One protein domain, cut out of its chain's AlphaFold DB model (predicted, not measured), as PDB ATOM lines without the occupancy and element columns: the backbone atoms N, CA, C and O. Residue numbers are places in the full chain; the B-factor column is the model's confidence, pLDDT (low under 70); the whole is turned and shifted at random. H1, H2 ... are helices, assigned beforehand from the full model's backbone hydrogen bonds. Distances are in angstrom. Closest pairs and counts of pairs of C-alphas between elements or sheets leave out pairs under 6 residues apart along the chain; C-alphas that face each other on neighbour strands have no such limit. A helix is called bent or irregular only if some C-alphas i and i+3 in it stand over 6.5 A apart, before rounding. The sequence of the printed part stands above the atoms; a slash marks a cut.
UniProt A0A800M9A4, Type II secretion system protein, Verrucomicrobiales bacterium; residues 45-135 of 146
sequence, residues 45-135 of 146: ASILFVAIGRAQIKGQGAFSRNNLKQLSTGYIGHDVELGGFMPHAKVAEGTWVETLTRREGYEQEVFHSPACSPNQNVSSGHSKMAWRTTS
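AT A GLANCE: This is residues 45 to 135 of the 146 residues of the protein "Type II secretion system protein" of Verrucomicrobiales bacterium (UniProt A0A800M9A4). One long helix, H1, makes the longest axis, and its residues 45 to 55 stick out free; two short helices, H2 and H3, and the winding stretch of residues 105 to 135, with no named element, gather along one side of the rest. The 91 printed residues hold three named helices, H1, H2, H3 in chain order, and no named strand: all helix. The whole is loose, with a radius of gyration of the C-alphas of 16.0 A, and spans 56 by 28 by 18 A.

HOW THE PARTS SIT: H1, residues 45 to 82, has a kink of 31 degrees near residue 52. With residues 74 to 75 alone it only just touches H3, residues 95 to 104, with 3 pairs of C-alphas within 8 A; the closest C-alphas, of Gly 74 and Leu 100, are 6.6 A apart. Their lines are about perpendicular, at 88 degrees. H2, residues 88 to 93, is apart from H1. H2 is close to but not clearly touching H3; their closest C-alphas, of His 88 and Trp 96, are 7.8 A apart. Every O i to N i+4 pair is within hydrogen-bond range in H3, 30 of 34 in H1 and 0 of 2 in H2, where 2 of 3 O i to N i+3 pairs are.

IN THESE COORDINATES: H1 runs 55.1 A from C-alpha 45 at (54.239, -12.669, -9.862). H2 measures 9.9 A and is irregular, with C-alphas 89 and 92 8.1 A apart. H3 runs 14.0 A to C-alpha 104 at (28.703, 21.995, -11.753).

THE WHOLE: The printed part has no cut, and both links are tight. The C-alphas farthest apart, of Ser 46 and Gly 83, are 56.6 A apart. The pLDDT is under 70 at residues 88 to 94, 108, 117 to 130 and 132 to 135.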
ATOM      1  N   ALA A  45      55.512 -13.092 -10.437       95.69
ATOM      2  CA  ALA A  45      54.239 -12.669  -9.862       95.69
ATOM      3  C   ALA A  45      54.360 -12.313  -8.373       95.69
ATOM      4  O   ALA A  45      53.737 -11.347  -7.933       95.69
ATOM      5  N   SER A  46      55.187 -13.031  -7.602       94.88
ATOM      6  CA  SER A  46      55.380 -12.765  -6.168       94.88
ATOM      7  C   SER A  46      55.967 -11.373  -5.898       94.88
ATOM      8  O   SER A  46      55.519 -10.674  -4.987       94.88
ATOM      9  N   ILE A  47      56.903 -10.926  -6.741       93.88
ATOM     10  CA  ILE A  47      57.517  -9.596  -6.640       93.88
ATOM     11  C   ILE A  47      56.499  -8.517  -7.031       93.88
ATOM     12  O   ILE A  47      56.393  -7.483  -6.364       93.88
ATOM     13  N   LEU A  48      55.702  -8.768  -8.074       92.69
ATOM     14  CA  LEU A  48      54.657  -7.843  -8.511       92.69
ATOM     15  C   LEU A  48      53.551  -7.687  -7.457       92.69
ATOM     16  O   LEU A  48      53.082  -6.574  -7.216       92.69
ATOM     17  N   PHE A  49      53.164  -8.774  -6.789       91.50
ATOM     18  CA  PHE A  49      52.081  -8.772  -5.809       91.50
ATOM     19  C   PHE A  49      52.346  -7.806  -4.643       91.50
ATOM     20  O   PHE A  49      51.478  -7.011  -4.281       91.50
ATOM     21  N   VAL A  50      53.573  -7.783  -4.114       87.06
ATOM     22  CA  VAL A  50      53.958  -6.861  -3.027       87.06
ATOM     23  C   VAL A  50      53.997  -5.397  -3.500       87.06
ATOM     24  O   VAL A  50      53.717  -4.479  -2.724       87.06
ATOM     25  N   ALA A  51      54.298  -5.145  -4.778       90.25
ATOM     26  CA  ALA A  51      54.353  -3.795  -5.340       90.25
ATOM     27  C   ALA A  51      52.961  -3.162  -5.556       90.25
ATOM     28  O   ALA A  51      52.808  -1.947  -5.389       90.25
ATOM     29  N   ILE A  52      51.936  -3.966  -5.869       90.19
ATOM     30  CA  ILE A  52      50.574  -3.490  -6.173       90.19
ATOM     31  C   ILE A  52      49.940  -2.758  -4.982       90.19
ATOM     32  O   ILE A  52      49.342  -1.700  -5.172       90.19
ATOM     33  N   GLY A  53      50.117  -3.253  -3.752       88.00
ATOM     34  CA  GLY A  53      49.534  -2.611  -2.566       88.00
ATOM     35  C   GLY A  53      50.009  -1.164  -2.379       88.00
ATOM     36  O   GLY A  53      49.216  -0.260  -2.114       88.00
ATOM     37  N   ARG A  54      51.302  -0.903  -2.614       87.19
ATOM     38  CA  ARG A  54      51.872   0.454  -2.543       87.19
ATOM     39  C   ARG A  54      51.402   1.340  -3.696       87.19
ATOM     40  O   ARG A  54      51.204   2.539  -3.499       87.19
ATOM     41  N   ALA A  55      51.238   0.770  -4.890       89.50
ATOM     42  CA  ALA A  55      50.732   1.488  -6.055       89.50
ATOM     43  C   ALA A  55      49.269   1.913  -5.869       89.50
ATOM     44  O   ALA A  55      48.935   3.059  -6.165       89.50
ATOM     45  N   GLN A  56      48.423   1.046  -5.301       88.81
ATOM     46  CA  GLN A  56      47.027   1.381  -5.015       88.81
ATOM     47  C   GLN A  56      46.896   2.549  -4.039       88.81
ATOM     48  O   GLN A  56      46.181   3.496  -4.347       88.81
ATOM     49  N   ILE A  57      47.626   2.552  -2.919       88.75
ATOM     50  CA  ILE A  57      47.564   3.656  -1.941       88.75
ATOM     51  C   ILE A  57      47.979   4.990  -2.586       88.75
ATOM     52  O   ILE A  57      47.333   6.020  -2.386       88.75
ATOM     53  N   LYS A  58      49.033   4.982  -3.415       89.44
ATOM     54  CA  LYS A  58      49.456   6.174  -4.170       89.44
ATOM     55  C   LYS A  58      48.400   6.621  -5.186       89.44
ATOM     56  O   LYS A  58      48.179   7.824  -5.326       89.44
ATOM     57  N   GLY A  59      47.749   5.676  -5.866       89.81
ATOM     58  CA  GLY A  59      46.649   5.936  -6.796       89.81
ATOM     59  C   GLY A  59      45.438   6.557  -6.102       89.81
ATOM     60  O   GLY A  59      44.946   7.591  -6.545       89.81
ATOM     61  N   GLN A  60      45.036   6.005  -4.954       89.44
ATOM     62  CA  GLN A  60      43.976   6.557  -4.109       89.44
ATOM     63  C   GLN A  60      44.290   8.005  -3.710       89.44
ATOM     64  O   GLN A  60      43.459   8.885  -3.901       89.44
ATOM     65  N   GLY A  61      45.517   8.291  -3.259       88.62
ATOM     66  CA  GLY A  61      45.926   9.654  -2.909       88.62
ATOM     67  C   GLY A  61      45.996  10.623  -4.098       88.62
ATOM     68  O   GLY A  61      45.773  11.822  -3.937       88.62
ATOM     69  N   ALA A  62      46.313  10.151  -5.306       90.69
ATOM     70  CA  ALA A  62      46.235  10.974  -6.516       90.69
ATOM     71  C   ALA A  62      44.781  11.336  -6.855       90.69
ATOM     72  O   ALA A  62      44.493  12.495  -7.147       90.69
ATOM     73  N   PHE A  63      43.871  10.372  -6.733       89.88
ATOM     74  CA  PHE A  63      42.446  10.578  -6.961       89.88
ATOM     75  C   PHE A  63      41.831  11.531  -5.925       89.88
ATOM     76  O   PHE A  63      41.214  12.518  -6.311       89.88
ATOM     77  N   SER A  64      42.102  11.345  -4.625       87.00
ATOM     78  CA  SER A  64      41.621  12.263  -3.578       87.00
ATOM     79  C   SER A  64      42.076  13.707  -3.819       87.00
ATOM     80  O   SER A  64      41.307  14.641  -3.613       87.00
ATOM     81  N   ARG A  65      43.316  13.910  -4.286       90.31
ATOM     82  CA  ARG A  65      43.830  15.249  -4.627       90.31
ATOM     83  C   ARG A  65      43.113  15.865  -5.824       90.31
ATOM     84  O   ARG A  65      42.862  17.065  -5.815       90.31
ATOM     85  N   ASN A  66      42.785  15.064  -6.835       91.19
ATOM     86  CA  ASN A  66      42.009  15.530  -7.979       91.19
ATOM     87  C   ASN A  66      40.598  15.959  -7.544       91.19
ATOM     88  O   ASN A  66      40.173  17.067  -7.858       91.19
ATOM     89  N   ASN A  67      39.931  15.141  -6.731       90.00
ATOM     90  CA  ASN A  67      38.610  15.457  -6.191       90.00
ATOM     91  C   ASN A  67      38.623  16.765  -5.390       90.00
ATOM     92  O   ASN A  67      37.834  17.664  -5.660       90.00
ATOM     93  N   LEU A  68      39.583  16.932  -4.474       88.38
ATOM     94  CA  LEU A  68      39.735  18.181  -3.717       88.38
ATOM     95  C   LEU A  68      39.971  19.391  -4.626       88.38
ATOM     96  O   LEU A  68      39.429  20.464  -4.370       88.38
ATOM     97  N   LYS A  69      40.740  19.229  -5.709       92.19
ATOM     98  CA  LYS A  69      40.954  20.296  -6.690       92.19
ATOM     99  C   LYS A  69      39.648  20.681  -7.396       92.19
ATOM    100  O   LYS A  69      39.364  21.874  -7.501       92.19
ATOM    101  N   GLN A  70      38.845  19.709  -7.827       90.50
ATOM    102  CA  GLN A  70      37.534  19.951  -8.449       90.50
ATOM    103  C   GLN A  70      36.590  20.695  -7.495       90.50
ATOM    104  O   GLN A  70      36.024  21.726  -7.861       90.50
ATOM    105  N   LEU A  71      36.515  20.251  -6.235       88.56
ATOM    106  CA  LEU A  71      35.710  20.905  -5.200       88.56
ATOM    107  C   LEU A  71      36.187  22.332  -4.911       88.56
ATOM    108  O   LEU A  71      35.373  23.249  -4.867       88.56
ATOM    109  N   SER A  72      37.501  22.543  -4.773       89.75
ATOM    110  CA  SER A  72      38.064  23.881  -4.541       89.75
ATOM    111  C   SER A  72      37.767  24.840  -5.693       89.75
ATOM    112  O   SER A  72      37.441  25.999  -5.459       89.75
ATOM    113  N   THR A  73      37.813  24.342  -6.930       92.12
ATOM    114  CA  THR A  73      37.530  25.145  -8.123       92.12
ATOM    115  C   THR A  73      36.058  25.546  -8.160       92.12
ATOM    116  O   THR A  73      35.764  26.718  -8.363       92.12
ATOM    117  N   GLY A  74      35.139  24.613  -7.882       88.94
ATOM    118  CA  GLY A  74      33.705  24.916  -7.814       88.94
ATOM    119  C   GLY A  74      33.356  25.878  -6.674       88.94
ATOM    120  O   GLY A  74      32.548  26.788  -6.849       88.94
ATOM    121  N   TYR A  75      34.009  25.731  -5.518       86.19
ATOM    122  CA  TYR A  75      33.802  26.624  -4.378       86.19
ATOM    123  C   TYR A  75      34.269  28.055  -4.675       86.19
ATOM    124  O   TYR A  75      33.527  29.008  -4.452       86.19
ATOM    125  N   ILE A  76      35.475  28.214  -5.228       89.19
ATOM    126  CA  ILE A  76      36.008  29.530  -5.611       89.19
ATOM    127  C   ILE A  76      35.178  30.138  -6.748       89.19
ATOM    128  O   ILE A  76      34.858  31.322  -6.706       89.19
ATOM    129  N   GLY A  77      34.773  29.338  -7.739       90.19
ATOM    130  CA  GLY A  77      33.915  29.803  -8.832       90.19
ATOM    131  C   GLY A  77      32.560  30.323  -8.345       90.19
ATOM    132  O   GLY A  77      32.000  31.252  -8.918       90.19
ATOM    133  N   HIS A  78      32.012  29.763  -7.266       87.38
ATOM    134  CA  HIS A  78      30.812  30.313  -6.630       87.38
ATOM    135  C   HIS A  78      31.058  31.700  -6.037       87.38
ATOM    136  O   HIS A  78      30.280  32.613  -6.300       87.38
ATOM    137  N   ASP A  79      32.127  31.856  -5.255       87.06
ATOM    138  CA  ASP A  79      32.452  33.123  -4.591       87.06
ATOM    139  C   ASP A  79      32.699  34.253  -5.602       87.06
ATOM    140  O   ASP A  79      32.158  35.349  -5.465       87.06
ATOM    141  N   VAL A  80      33.421  33.955  -6.688       90.38
ATOM    142  CA  VAL A  80      33.703  34.921  -7.762       90.38
ATOM    143  C   VAL A  80      32.431  35.386  -8.476       90.38
ATOM    144  O   VAL A  80      32.312  36.564  -8.802       90.38
ATOM    145  N   GLU A  81      31.481  34.489  -8.734       88.94
ATOM    146  CA  GLU A  81      30.265  34.831  -9.482       88.94
ATOM    147  C   GLU A  81      29.196  35.522  -8.627       88.94
ATOM    148  O   GLU A  81      28.497  36.404  -9.122       88.94
ATOM    149  N   LEU A  82      29.044  35.120  -7.364       86.06
ATOM    150  CA  LEU A  82      27.969  35.604  -6.488       86.06
ATOM    151  C   LEU A  82      28.436  36.677  -5.497       86.06
ATOM    152  O   LEU A  82      27.607  37.242  -4.783       86.06
ATOM    153  N   GLY A  83      29.737  36.987  -5.464       83.44
ATOM    154  CA  GLY A  83      30.315  38.011  -4.591       83.44
ATOM    155  C   GLY A  83      30.181  37.679  -3.105       83.44
ATOM    156  O   GLY A  83      30.132  38.583  -2.269       83.44
ATOM    157  N   GLY A  84      30.061  36.392  -2.781       82.44
ATOM    158  CA  GLY A  84      29.857  35.916  -1.428       82.44
ATOM    159  C   GLY A  84      30.114  34.421  -1.291       82.44
ATOM    160  O   GLY A  84      29.808  33.612  -2.177       82.44
ATOM    161  N   PHE A  85      30.631  34.054  -0.121       80.50
ATOM    162  CA  PHE A  85      30.859  32.664   0.240       80.50
ATOM    163  C   PHE A  85      29.555  31.867   0.220       80.50
ATOM    164  O   PHE A  85      28.479  32.382   0.541       80.50
ATOM    165  N   MET A  86      29.663  30.578  -0.110       78.12
ATOM    166  CA  MET A  86      28.529  29.665   0.002       78.12
ATOM    167  C   MET A  86      27.928  29.744   1.412       78.12
ATOM    168  O   MET A  86      28.685  29.777   2.389       78.12
ATOM    169  N   PRO A  87      26.589  29.760   1.535       71.88
ATOM    170  CA  PRO A  87      25.921  29.949   2.813       71.88
ATOM    171  C   PRO A  87      26.344  28.868   3.814       71.88
ATOM    172  O   PRO A  87      25.917  27.719   3.746       71.88
ATOM    173  N   HIS A  88      27.184  29.257   4.779       63.97
ATOM    174  CA  HIS A  88      27.705  28.354   5.810       63.97
ATOM    175  C   HIS A  88      26.680  28.084   6.927       63.97
ATOM    176  O   HIS A  88      26.799  27.122   7.679       63.97
ATOM    177  N   ALA A  89      25.625  28.900   7.024       62.25
ATOM    178  CA  ALA A  89      24.601  28.783   8.065       62.25
ATOM    179  C   ALA A  89      23.820  27.452   8.026       62.25
ATOM    180  O   ALA A  89      23.189  27.080   9.008       62.25
ATOM    181  N   LYS A  90      23.873  26.726   6.900       60.22
ATOM    182  CA  LYS A  90      23.167  25.457   6.663       60.22
ATOM    183  C   LYS A  90      24.123  24.319   6.296       60.22
ATOM    184  O   LYS A  90      23.783  23.435   5.510       60.22
ATOM    185  N   VAL A  91      25.336  24.324   6.850       58.16
ATOM    186  CA  VAL A  91      26.319  23.240   6.636       58.16
ATOM    187  C   VAL A  91      25.790  21.894   7.123       58.16
ATOM    188  O   VAL A  91      26.049  20.885   6.475       58.16
ATOM    189  N   ALA A  92      24.981  21.887   8.189       55.16
ATOM    190  CA  ALA A  92      24.305  20.689   8.693       55.16
ATOM    191  C   ALA A  92      23.366  20.042   7.656       55.16
ATOM    192  O   ALA A  92      23.192  18.832   7.644       55.16
ATOM    193  N   GLU A  93      22.802  20.834   6.742       58.97
ATOM    194  CA  GLU A  93      21.924  20.357   5.666       58.97
ATOM    195  C   GLU A  93      22.729  19.950   4.409       58.97
ATOM    196  O   GLU A  93      22.166  19.531   3.403       58.97
ATOM    197  N   GLY A  94      24.061  20.103   4.422       68.69
ATOM    198  CA  GLY A  94      24.924  19.846   3.266       68.69
ATOM    199  C   GLY A  94      24.658  20.764   2.067       68.69
ATOM    200  O   GLY A  94      25.021  20.423   0.945       68.69
ATOM    201  N   THR A  95      24.065  21.939   2.288       74.19
ATOM    202  CA  THR A  95      23.655  22.894   1.236       74.19
ATOM    203  C   THR A  95      24.747  23.228   0.218       74.19
ATOM    204  O   THR A  95      24.459  23.398  -0.967       74.19
ATOM    205  N   TRP A  96      26.014  23.279   0.631       77.69
ATOM    206  CA  TRP A  96      27.133  23.515  -0.286       77.69
ATOM    207  C   TRP A  96      27.352  22.349  -1.274       77.69
ATOM    208  O   TRP A  96      27.644  22.587  -2.445       77.69
ATOM    209  N   VAL A  97      27.147  21.096  -0.840       78.69
ATOM    210  CA  VAL A  97      27.228  19.891  -1.691       78.69
ATOM    211  C   VAL A  97      26.106  19.908  -2.721       78.69
ATOM    212  O   VAL A  97      26.348  19.677  -3.905       78.69
ATOM    213  N   GLU A  98      24.887  20.228  -2.289       77.88
ATOM    214  CA  GLU A  98      23.732  20.366  -3.180       77.88
ATOM    215  C   GLU A  98      23.956  21.468  -4.221       77.88
ATOM    216  O   GLU A  98      23.721  21.262  -5.411       77.88
ATOM    217  N   THR A  99      24.486  22.613  -3.787       81.06
ATOM    218  CA  THR A  99      24.779  23.754  -4.663       81.06
ATOM    219  C   THR A  99      25.794  23.378  -5.743       81.06
ATOM    220  O   THR A  99      25.560  23.652  -6.920       81.06
ATOM    221  N   LEU A 100      26.888  22.700  -5.375       83.94
ATOM    222  CA  LEU A 100      27.894  22.230  -6.335       83.94
ATOM    223  C   LEU A 100      27.351  21.153  -7.274       83.94
ATOM    224  O   LEU A 100      27.602  21.209  -8.474       83.94
ATOM    225  N   THR A 101      26.578  20.201  -6.751       84.19
ATOM    226  CA  THR A 101      25.955  19.141  -7.559       84.19
ATOM    227  C   THR A 101      25.025  19.747  -8.609       84.19
ATOM    228  O   THR A 101      25.079  19.386  -9.780       84.19
ATOM    229  N   ARG A 102      24.195  20.717  -8.208       83.31
ATOM    230  CA  ARG A 102      23.222  21.367  -9.090       83.31
ATOM    231  C   ARG A 102      23.869  22.273 -10.136       83.31
ATOM    232  O   ARG A 102      23.341  22.374 -11.238       83.31
ATOM    233  N   ARG A 103      24.958  22.960  -9.787       83.94
ATOM    234  CA  ARG A 103      25.599  23.953 -10.659       83.94
ATOM    235  C   ARG A 103      26.647  23.351 -11.585       83.94
ATOM    236  O   ARG A 103      26.607  23.610 -12.779       83.94
ATOM    237  N   GLU A 104      27.561  22.564 -11.028       85.44
ATOM    238  CA  GLU A 104      28.703  21.995 -11.753       85.44
ATOM    239  C   GLU A 104      28.396  20.601 -12.320       85.44
ATOM    240  O   GLU A 104      29.178  20.060 -13.099       85.44
ATOM    241  N   GLY A 105      27.273  19.988 -11.924       84.50
ATOM    242  CA  GLY A 105      26.923  18.629 -12.341       84.50
ATOM    243  C   GLY A 105      27.851  17.565 -11.753       84.50
ATOM    244  O   GLY A 105      28.055  16.521 -12.367       84.50
ATOM    245  N   TYR A 106      28.467  17.831 -10.597       84.75
ATOM    246  CA  TYR A 106      29.387  16.883  -9.977       84.75
ATOM    247  C   TYR A 106      28.671  15.635  -9.463       84.75
ATOM    248  O   TYR A 106      27.725  15.710  -8.682       84.75
ATOM    249  N   GLU A 107      29.198  14.478  -9.857       76.69
ATOM    250  CA  GLU A 107      28.752  13.178  -9.368       76.69
ATOM    251  C   GLU A 107      29.135  12.962  -7.898       76.69
ATOM    252  O   GLU A 107      30.142  13.480  -7.401       76.69
ATOM    253  N   GLN A 108      28.372  12.109  -7.205       68.88
ATOM    254  CA  GLN A 108      28.596  11.792  -5.784       68.88
ATOM    255  C   GLN A 108      29.994  11.208  -5.496       68.88
ATOM    256  O   GLN A 108      30.449  11.225  -4.352       68.88
ATOM    257  N   GLU A 109      30.683  10.705  -6.521       74.75
ATOM    258  CA  GLU A 109      32.039  10.157  -6.438       74.75
ATOM    259  C   GLU A 109      33.105  11.224  -6.160       74.75
ATOM    260  O   GLU A 109      34.086  10.948  -5.469       74.75
ATOM    261  N   VAL A 110      32.910  12.461  -6.633       83.44
ATOM    262  CA  VAL A 110      33.845  13.575  -6.383       83.44
ATOM    263  C   VAL A 110      33.843  13.950  -4.898       83.44
ATOM    264  O   VAL A 110      34.865  14.336  -4.331       83.44
ATOM    265  N   PHE A 111      32.706  13.753  -4.235       79.44
ATOM    266  CA  PHE A 111      32.512  13.972  -2.804       79.44
ATOM    267  C   PHE A 111      32.951  12.775  -1.942       79.44
ATOM    268  O   PHE A 111      32.777  12.776  -0.718       79.44
ATOM    269  N   HIS A 112      33.541  11.747  -2.557       76.50
ATOM    270  CA  HIS A 112      34.089  10.569  -1.894       76.50
ATOM    271  C   HIS A 112      35.604  10.497  -2.096       76.50
ATOM    272  O   HIS A 112      36.152  10.873  -3.131       76.50
ATOM    273  N   SER A 113      36.310  10.027  -1.070       78.06
ATOM    274  CA  SER A 113      37.722   9.670  -1.191       78.06
ATOM    275  C   SER A 113      37.816   8.150  -1.295       78.06
ATOM    276  O   SER A 113      37.241   7.476  -0.449       78.06
ATOM    277  N   PRO A 114      38.601   7.574  -2.216       78.31
ATOM    278  CA  PRO A 114      38.702   6.125  -2.394       78.31
ATOM    279  C   PRO A 114      39.328   5.393  -1.193       78.31
ATOM    280  O   PRO A 114      39.291   4.169  -1.137       78.31
ATOM    281  N   ALA A 115      39.885   6.130  -0.225       74.94
ATOM    282  CA  ALA A 115      40.331   5.604   1.068       74.94
ATOM    283  C   ALA A 115      39.222   5.587   2.146       74.94
ATOM    284  O   ALA A 115      39.419   5.048   3.235       74.94
ATOM    285  N   CYS A 116      38.072   6.208   1.882       70.88
ATOM    286  CA  CYS A 116      36.927   6.230   2.782       70.88
ATOM    287  C   CYS A 116      36.097   4.951   2.590       70.88
ATOM    288  O   CYS A 116      35.792   4.549   1.466       70.88
ATOM    289  N   SER A 117      35.717   4.318   3.705       61.03
ATOM    290  CA  SER A 117      34.767   3.203   3.677       61.03
ATOM    291  C   SER A 117      33.434   3.713   3.118       61.03
ATOM    292  O   SER A 117      33.006   4.790   3.549       61.03
ATOM    293  N   PRO A 118      32.774   2.998   2.186       57.94
ATOM    294  CA  PRO A 118      31.424   3.318   1.742       57.94
ATOM    295  C   PRO A 118      30.446   3.037   2.891       57.94
ATOM    296  O   PRO A 118      29.735   2.040   2.931       57.94
ATOM    297  N   ASN A 119      30.466   3.916   3.884       56.28
ATOM    298  CA  ASN A 119      29.467   3.996   4.922       56.28
ATOM    299  C   ASN A 119      28.188   4.559   4.281       56.28
ATOM    300  O   ASN A 119      28.215   5.651   3.717       56.28
ATOM    301  N   GLN A 120      27.090   3.808   4.358       54.09
ATOM    302  CA  GLN A 120      25.770   4.221   3.866       54.09
ATOM    303  C   GLN A 120      25.143   5.343   4.704       54.09
ATOM    304  O   GLN A 120      24.151   5.942   4.294       54.09
ATOM    305  N   ASN A 121      25.709   5.627   5.872       55.12
ATOM    306  CA  ASN A 121      25.180   6.595   6.808       55.12
ATOM    307  C   ASN A 121      25.669   7.973   6.402       55.12
ATOM    308  O   ASN A 121      26.847   8.202   6.115       55.12
ATOM    309  N   VAL A 122      24.733   8.897   6.389       61.16
ATOM    310  CA  VAL A 122      24.977  10.213   5.864       61.16
ATOM    311  C   VAL A 122      25.782  11.045   6.854       61.16
ATOM    312  O   VAL A 122      25.523  11.032   8.058       61.16
ATOM    313  N   SER A 123      26.759  11.782   6.343       61.69
ATOM    314  CA  SER A 123      27.678  12.577   7.140       61.69
ATOM    315  C   SER A 123      27.917  13.919   6.472       61.69
ATOM    316  O   SER A 123      27.999  14.002   5.243       61.69
ATOM    317  N   SER A 124      28.139  14.940   7.299       60.12
ATOM    318  CA  SER A 124      28.704  16.229   6.901       60.12
ATOM    319  C   SER A 124      30.079  16.100   6.240       60.12
ATOM    320  O   SER A 124      30.597  17.115   5.812       60.12
ATOM    321  N   GLY A 125      30.649  14.888   6.149       64.75
ATOM    322  CA  GLY A 125      31.876  14.545   5.438       64.75
ATOM    323  C   GLY A 125      33.129  14.750   6.287       64.75
ATOM    324  O   GLY A 125      33.311  15.761   6.959       64.75
ATOM    325  N   HIS A 126      34.013  13.754   6.299       63.00
ATOM    326  CA  HIS A 126      35.312  13.824   6.977       63.00
ATOM    327  C   HIS A 126      36.287  12.825   6.345       63.00
ATOM    328  O   HIS A 126      35.924  12.071   5.451       63.00
ATOM    329  N   SER A 127      37.535  12.749   6.819       58.09
ATOM    330  CA  SER A 127      38.596  11.907   6.222       58.09
ATOM    331  C   SER A 127      38.252  10.417   6.031       58.09
ATOM    332  O   SER A 127      38.962   9.714   5.314       58.09
ATOM    333  N   LYS A 128      37.171   9.932   6.657       60.53
ATOM    334  CA  LYS A 128      36.696   8.542   6.609       60.53
ATOM    335  C   LYS A 128      35.262   8.380   6.074       60.53
ATOM    336  O   LYS A 128      34.839   7.238   5.922       60.53
ATOM    337  N   MET A 129      34.531   9.464   5.797       66.75
ATOM    338  CA  MET A 129      33.130   9.437   5.343       66.75
ATOM    339  C   MET A 129      32.891  10.406   4.178       66.75
ATOM    340  O   MET A 129      33.483  11.482   4.135       66.75
ATOM    341  N   ALA A 130      32.008  10.026   3.250       69.44
ATOM    342  CA  ALA A 130      31.626  10.861   2.111       69.44
ATOM    343  C   ALA A 130      30.889  12.136   2.556       69.44
ATOM    344  O   ALA A 130      30.150  12.109   3.541       69.44
ATOM    345  N   TRP A 131      31.047  13.221   1.796       72.19
ATOM    346  CA  TRP A 131      30.289  14.460   1.994       72.19
ATOM    347  C   TRP A 131      28.896  14.291   1.362       72.19
ATOM    348  O   TRP A 131      28.785  14.200   0.140       72.19
ATOM    349  N   ARG A 132      27.833  14.177   2.171       66.50
ATOM    350  CA  ARG A 132      26.447  13.959   1.703       66.50
ATOM    351  C   ARG A 132      25.441  14.801   2.503       66.50
ATOM    352  O   ARG A 132      25.670  15.132   3.657       66.50
ATOM    353  N   THR A 133      24.305  15.120   1.886       55.88
ATOM    354  CA  THR A 133      23.328  16.152   2.305       55.88
ATOM    355  C   THR A 133      22.329  15.763   3.405       55.88
ATOM    356  O   THR A 133      21.389  16.497   3.670       55.88
ATOM    357  N   THR A 134      22.464  14.611   4.055       53.78
ATOM    358  CA  THR A 134      21.424  14.068   4.959       53.78
ATOM    359  C   THR A 134      21.934  13.669   6.354       53.78
ATOM    360  O   THR A 134      21.561  12.615   6.850       53.78
ATOM    361  N   SER A 135      22.794  14.461   7.014       45.22
ATOM    362  CA  SER A 135      23.280  14.144   8.374       45.22
ATOM    363  C   SER A 135      22.637  15.034   9.448       45.22
ATOM    364  O   SER A 135      22.665  16.254   9.297       45.22
TER     365      SER A 135